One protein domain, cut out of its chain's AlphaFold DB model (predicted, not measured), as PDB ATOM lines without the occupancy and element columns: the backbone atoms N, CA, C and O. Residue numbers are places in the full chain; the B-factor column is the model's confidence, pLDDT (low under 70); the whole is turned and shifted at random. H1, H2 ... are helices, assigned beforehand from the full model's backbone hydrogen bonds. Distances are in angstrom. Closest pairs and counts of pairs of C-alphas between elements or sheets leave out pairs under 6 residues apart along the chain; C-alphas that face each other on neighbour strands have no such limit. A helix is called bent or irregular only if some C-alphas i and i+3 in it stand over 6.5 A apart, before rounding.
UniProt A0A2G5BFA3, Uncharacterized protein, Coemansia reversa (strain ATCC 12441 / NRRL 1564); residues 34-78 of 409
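What this domain is: This is residues 34 to 78 of the 409 residues of an uncharacterized protein of Coemansia reversa (strain ATCC 12441 / NRRL 1564) (UniProt A0A2G5BFA3). Two straight helices of equal residue count, H1 and H2, meet near the end of H1 and the beginning of H2 and open away from there as a wide V. The corner of the V is the three-residue link, residues 54 to 56, and both arms stick out from it, with residues 34 to 51 and 64 to 78 standing free. The printed part has 45 residues, with two named helices, H1 then H2, and no named strand; its class is all helix. It is extended, with a radius of gyration of the C-alphas of 14.7 A, and flat, with spans of 39 by 31 by 6 A.

Where its parts are: H1 holds residues 34 to 53 and begins at C-alpha 34 at (-17.842, -42.898, 15.289). It measures 28.8 A from first to last C-alpha and ends at C-alpha 53 at (-31.046, -20.695, 2.540). After residues 54 to 56 comes H2, residues 57 to 76, which measures 28.5 A from first to last C-alpha. H2 ends at C-alpha 76 at (-14.485, -7.639, 26.195), and residues 77 and 78 follow it.

How they stand to each other: H1 and H2 are close but not clearly touching, with 1 pair of C-alphas within 8 A. The closest C-alphas of the two helices are those of Arg 52 and Lys 60, 7.9 A apart. Their centres are 22.6 A apart. Their lines stand at a steep tilt of 59 degrees, and they run opposite ways. In both H1 and H2, every O i to N i+4 pair is within hydrogen-bond range. Neither helix is bent.

The domain as a whole: The two C-alphas farthest apart are those of Ser 35 and Gln 76, at 38.8 A. The printed part has no cut, and the link from H1 to H2 is tight. The mean pLDDT of the printed part is 96.5, and no printed residue is under 70.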
ATOM      1  N   LYS A  34     -18.448 -43.972  16.088       74.19
ATOM      2  CA  LYS A  34     -17.842 -42.898  15.289       74.19
ATOM      3  C   LYS A  34     -18.659 -42.561  14.030       74.19
ATOM      4  O   LYS A  34     -18.854 -41.387  13.739       74.19
ATOM      5  N   SER A  35     -19.194 -43.559  13.327       82.69
ATOM      6  CA  SER A  35     -20.020 -43.364  12.123       82.69
ATOM      7  C   SER A  35     -21.368 -42.704  12.437       82.69
ATOM      8  O   SER A  35     -21.775 -41.775  11.744       82.69
ATOM      9  N   VAL A  36     -22.019 -43.092  13.539       89.94
ATOM     10  CA  VAL A  36     -23.294 -42.495  13.976       89.94
ATOM     11  C   VAL A  36     -23.110 -41.022  14.355       89.94
ATOM     12  O   VAL A  36     -23.940 -40.178  14.008       89.94
ATOM     13  N   HIS A  37     -22.004 -40.686  15.028       92.12
ATOM     14  CA  HIS A  37     -21.680 -39.302  15.389       92.12
ATOM     15  C   HIS A  37     -21.464 -38.411  14.163       92.12
ATOM     16  O   HIS A  37     -22.009 -37.305  14.102       92.12
ATOM     17  N   GLU A  38     -20.723 -38.891  13.164       94.31
ATOM     18  CA  GLU A  38     -20.494 -38.132  11.930       94.31
ATOM     19  C   GLU A  38     -21.783 -37.957  11.117       94.31
ATOM     20  O   GLU A  38     -22.088 -36.838  10.694       94.31
ATOM     21  N   ILE A  39     -22.621 -38.996  11.012       94.19
ATOM     22  CA  ILE A  39     -23.950 -38.886  10.387       94.19
ATOM     23  C   ILE A  39     -24.793 -37.819  11.101       94.19
ATOM     24  O   ILE A  39     -25.420 -36.976  10.452       94.19
ATOM     25  N   ARG A  40     -24.781 -37.790  12.441       94.38
ATOM     26  CA  ARG A  40     -25.515 -36.782  13.220       94.38
ATOM     27  C   ARG A  40     -24.985 -35.366  12.972       94.38
ATOM     28  O   ARG A  40     -25.789 -34.443  12.812       94.38
ATOM     29  N   LYS A  41     -23.663 -35.168  12.911       96.50
ATOM     30  CA  LYS A  41     -23.061 -33.863  12.572       96.50
ATOM     31  C   LYS A  41     -23.468 -33.403  11.178       96.50
ATOM     32  O   LYS A  41     -23.856 -32.243  11.023       96.50
ATOM     33  N   GLU A  42     -23.431 -34.292  10.189       96.75
ATOM     34  CA  GLU A  42     -23.839 -33.977   8.818       96.75
ATOM     35  C   GLU A  42     -25.319 -33.595   8.736       96.75
ATOM     36  O   GLU A  42     -25.670 -32.562   8.159       96.75
ATOM     37  N   GLN A  43     -26.201 -34.327   9.421       97.06
ATOM     38  CA  GLN A  43     -27.616 -33.960   9.497       97.06
ATOM     39  C   GLN A  43     -27.825 -32.568  10.113       97.06
ATOM     40  O   GLN A  43     -28.643 -31.787   9.615       97.06
ATOM     41  N   VAL A  44     -27.078 -32.212  11.165       97.88
ATOM     42  CA  VAL A  44     -27.140 -30.869  11.770       97.88
ATOM     43  C   VAL A  44     -26.636 -29.800  10.794       97.88
ATOM     44  O   VAL A  44     -27.314 -28.785  10.611       97.88
ATOM     45  N   ARG A  45     -25.500 -30.027  10.119       97.25
ATOM     46  CA  ARG A  45     -24.956 -29.115   9.094       97.25
ATOM     47  C   ARG A  45     -25.969 -28.869   7.975       97.25
ATOM     48  O   ARG A  45     -26.225 -27.714   7.629       97.25
ATOM     49  N   LEU A  46     -26.606 -29.928   7.472       97.94
ATOM     50  CA  LEU A  46     -27.632 -29.850   6.430       97.94
ATOM     51  C   LEU A  46     -28.868 -29.068   6.888       97.94
ATOM     52  O   LEU A  46     -29.341 -28.196   6.157       97.94
ATOM     53  N   ARG A  47     -29.369 -29.315   8.106       97.94
ATOM     54  CA  ARG A  47     -30.501 -28.556   8.671       97.94
ATOM     55  C   ARG A  47     -30.170 -27.068   8.800       97.94
ATOM     56  O   ARG A  47     -30.974 -26.228   8.396       97.94
ATOM     57  N   VAL A  48     -28.979 -26.728   9.297       98.00
ATOM     58  CA  VAL A  48     -28.524 -25.332   9.414       98.00
ATOM     59  C   VAL A  48     -28.385 -24.681   8.039       98.00
ATOM     60  O   VAL A  48     -28.836 -23.550   7.860       98.00
ATOM     61  N   ARG A  49     -27.814 -25.385   7.056       97.88
ATOM     62  CA  ARG A  49     -27.688 -24.888   5.679       97.88
ATOM     63  C   ARG A  49     -29.057 -24.597   5.065       97.88
ATOM     64  O   ARG A  49     -29.260 -23.492   4.572       97.88
ATOM     65  N   ARG A  50     -30.005 -25.538   5.158       97.69
ATOM     66  CA  ARG A  50     -31.381 -25.359   4.656       97.69
ATOM     67  C   ARG A  50     -32.086 -24.187   5.339       97.69
ATOM     68  O   ARG A  50     -32.722 -23.389   4.662       97.69
ATOM     69  N   ARG A  51     -31.926 -24.036   6.659       97.38
ATOM     70  CA  ARG A  51     -32.465 -22.886   7.398       97.38
ATOM     71  C   ARG A  51     -31.881 -21.562   6.898       97.38
ATOM     72  O   ARG A  51     -32.637 -20.632   6.672       97.38
ATOM     73  N   ARG A  52     -30.561 -21.482   6.690       96.62
ATOM     74  CA  ARG A  52     -29.887 -20.269   6.183       96.62
ATOM     75  C   ARG A  52     -30.277 -19.921   4.745       96.62
ATOM     76  O   ARG A  52     -30.302 -18.750   4.404       96.62
ATOM     77  N   GLN A  53     -30.573 -20.918   3.912       97.75
ATOM     78  CA  GLN A  53     -31.046 -20.695   2.540       97.75
ATOM     79  C   GLN A  53     -32.460 -20.107   2.484       97.75
ATOM     80  O   GLN A  53     -32.781 -19.414   1.528       97.75
ATOM     81  N   ARG A  54     -33.291 -20.376   3.499       98.00
ATOM     82  CA  ARG A  54     -34.664 -19.856   3.613       98.00
ATOM     83  C   ARG A  54     -34.763 -18.586   4.468       98.00
ATOM     84  O   ARG A  54     -35.861 -18.098   4.691       98.00
ATOM     85  N   GLU A  55     -33.636 -18.092   4.978       97.50
ATOM     86  CA  GLU A  55     -33.578 -16.928   5.863       97.50
ATOM     87  C   GLU A  55     -33.899 -15.651   5.074       97.50
ATOM     88  O   GLU A  55     -33.279 -15.376   4.043       97.50
ATOM     89  N   THR A  56     -34.845 -14.848   5.563       98.56
ATOM     90  CA  THR A  56     -35.136 -13.540   4.956       98.56
ATOM     91  C   THR A  56     -33.980 -12.560   5.186       98.56
ATOM     92  O   THR A  56     -33.162 -12.726   6.094       98.56
ATOM     93  N   ALA A  57     -33.912 -11.476   4.406       98.19
ATOM     94  CA  ALA A  57     -32.884 -10.449   4.601       98.19
ATOM     95  C   ALA A  57     -32.914  -9.843   6.022       98.19
ATOM     96  O   ALA A  57     -31.859  -9.595   6.614       98.19
ATOM     97  N   VAL A  58     -34.111  -9.657   6.593       98.44
ATOM     98  CA  VAL A  58     -34.307  -9.131   7.954       98.44
ATOM     99  C   VAL A  58     -33.809 -10.122   9.003       98.44
ATOM    100  O   VAL A  58     -33.069  -9.736   9.909       98.44
ATOM    101  N   GLU A  59     -34.159 -11.402   8.875       98.19
ATOM    102  CA  GLU A  59     -33.670 -12.448   9.778       98.19
ATOM    103  C   GLU A  59     -32.149 -12.586   9.704       98.19
ATOM    104  O   GLU A  59     -31.486 -12.594  10.741       98.19
ATOM    105  N   LYS A  60     -31.581 -12.569   8.490       98.19
ATOM    106  CA  LYS A  60     -30.132 -12.604   8.270       98.19
ATOM    107  C   LYS A  60     -29.443 -11.424   8.943       98.19
ATOM    108  O   LYS A  60     -28.415 -11.618   9.594       98.19
ATOM    109  N   LYS A  61     -30.005 -10.215   8.828       98.44
ATOM    110  CA  LYS A  61     -29.482  -9.017   9.503       98.44
ATOM    111  C   LYS A  61     -29.522  -9.185  11.024       98.44
ATOM    112  O   LYS A  61     -28.478  -9.040  11.653       98.44
ATOM    113  N   LYS A  62     -30.666  -9.590  11.595       98.31
ATOM    114  CA  LYS A  62     -30.817  -9.847  13.042       98.31
ATOM    115  C   LYS A  62     -29.851 -10.926  13.544       98.31
ATOM    116  O   LYS A  62     -29.247 -10.780  14.607       98.31
ATOM    117  N   ARG A  63     -29.656 -12.006  12.781       98.00
ATOM    118  CA  ARG A  63     -28.708 -13.078  13.113       98.00
ATOM    119  C   ARG A  63     -27.268 -12.566  13.124       98.00
ATOM    120  O   ARG A  63     -26.544 -12.855  14.076       98.00
ATOM    121  N   LEU A  64     -26.859 -11.822  12.095       98.31
ATOM    122  CA  LEU A  64     -25.514 -11.244  12.000       98.31
ATOM    123  C   LEU A  64     -25.261 -10.202  13.095       98.31
ATOM    124  O   LEU A  64     -24.167 -10.156  13.649       98.31
ATOM    125  N   GLU A  65     -26.259  -9.396  13.440       98.50
ATOM    126  CA  GLU A  65     -26.183  -8.437  14.541       98.50
ATOM    127  C   GLU A  65     -25.994  -9.140  15.889       98.50
ATOM    128  O   GLU A  65     -25.044  -8.848  16.613       98.50
ATOM    129  N   LYS A  66     -26.805 -10.165  16.179       98.44
ATOM    130  CA  LYS A  66     -26.647 -10.993  17.382       98.44
ATOM    131  C   LYS A  66     -25.274 -11.672  17.446       98.44
ATOM    132  O   LYS A  66     -24.695 -11.805  18.524       98.44
ATOM    133  N   GLU A  67     -24.744 -12.111  16.307       98.44
ATOM    134  CA  GLU A  67     -23.408 -12.705  16.205       98.44
ATOM    135  C   GLU A  67     -22.296 -11.678  16.475       98.44
ATOM    136  O   GLU A  67     -21.360 -11.979  17.218       98.44
ATOM    137  N   ARG A  68     -22.430 -10.449  15.958       98.19
ATOM    138  CA  ARG A  68     -21.516  -9.332  16.246       98.19
ATOM    139  C   ARG A  68     -21.513  -8.968  17.727       98.19
ATOM    140  O   ARG A  68     -20.433  -8.850  18.295       98.19
ATOM    141  N   LEU A  69     -22.686  -8.868  18.355       98.56
ATOM    142  CA  LEU A  69     -22.807  -8.567  19.786       98.56
ATOM    143  C   LEU A  69     -22.139  -9.645  20.648       98.56
ATOM    144  O   LEU A  69     -21.333  -9.329  21.515       98.56
ATOM    145  N   ARG A  70     -22.380 -10.928  20.353       98.44
ATOM    146  CA  ARG A  70     -21.700 -12.040  21.043       98.44
ATOM    147  C   ARG A  70     -20.186 -12.027  20.834       98.44
ATOM    148  O   ARG A  70     -19.436 -12.412  21.724       98.44
ATOM    149  N   ALA A  71     -19.717 -11.642  19.648       98.25
ATOM    150  CA  ALA A  71     -18.287 -11.519  19.385       98.25
ATOM    151  C   ALA A  71     -17.662 -10.340  20.147       98.25
ATOM    152  O   ALA A  71     -16.552 -10.490  20.651       98.25
ATOM    153  N   ALA A  72     -18.363  -9.209  20.247       98.19
ATOM    154  CA  ALA A  72     -17.930  -8.060  21.035       98.19
ATOM    155  C   ALA A  72     -17.857  -8.402  22.532       98.19
ATOM    156  O   ALA A  72     -16.807  -8.201  23.133       98.19
ATOM    157  N   ASP A  73     -18.901  -9.027  23.090       98.38
ATOM    158  CA  ASP A  73     -18.940  -9.461  24.496       98.38
ATOM    159  C   ASP A  73     -17.797 -10.436  24.832       98.38
ATOM    160  O   ASP A  73     -17.082 -10.255  25.815       98.38
ATOM    161  N   ARG A  74     -17.536 -11.424  23.963       98.19
ATOM    162  CA  ARG A  74     -16.392 -12.336  24.144       98.19
ATOM    163  C   ARG A  74     -15.045 -11.618  24.119       98.19
ATOM    164  O   ARG A  74     -14.178 -11.974  24.898       98.19
ATOM    165  N   ARG A  75     -14.863 -10.621  23.246       97.12
ATOM    166  CA  ARG A  75     -13.615  -9.834  23.187       97.12
ATOM    167  C   ARG A  75     -13.435  -8.948  24.413       97.12
ATOM    168  O   ARG A  75     -12.306  -8.731  24.830       97.12
ATOM    169  N   GLN A  76     -14.527  -8.439  24.975       98.06
ATOM    170  CA  GLN A  76     -14.485  -7.639  26.195       98.06
ATOM    171  C   GLN A  76     -14.071  -8.479  27.410       98.06
ATOM    172  O   GLN A  76     -13.369  -7.980  28.282       98.06
ATOM    173  N   LYS A  77     -14.470  -9.756  27.440       98.19
ATOM    174  CA  LYS A  77     -14.143 -10.720  28.504       98.19
ATOM    175  C   LYS A  77     -12.830 -11.486  28.276       98.19
ATOM    176  O   LYS A  77     -12.480 -12.326  29.092       98.19
ATOM    177  N   GLU A  78     -12.131 -11.222  27.172       97.56
ATOM    178  CA  GLU A  78     -10.897 -11.910  26.776       97.56
ATOM    179  C   GLU A  78      -9.733 -11.499  27.695       97.56
ATOM    180  O   GLU A  78      -9.448 -10.301  27.844       97.56
TER     181      GLU A  78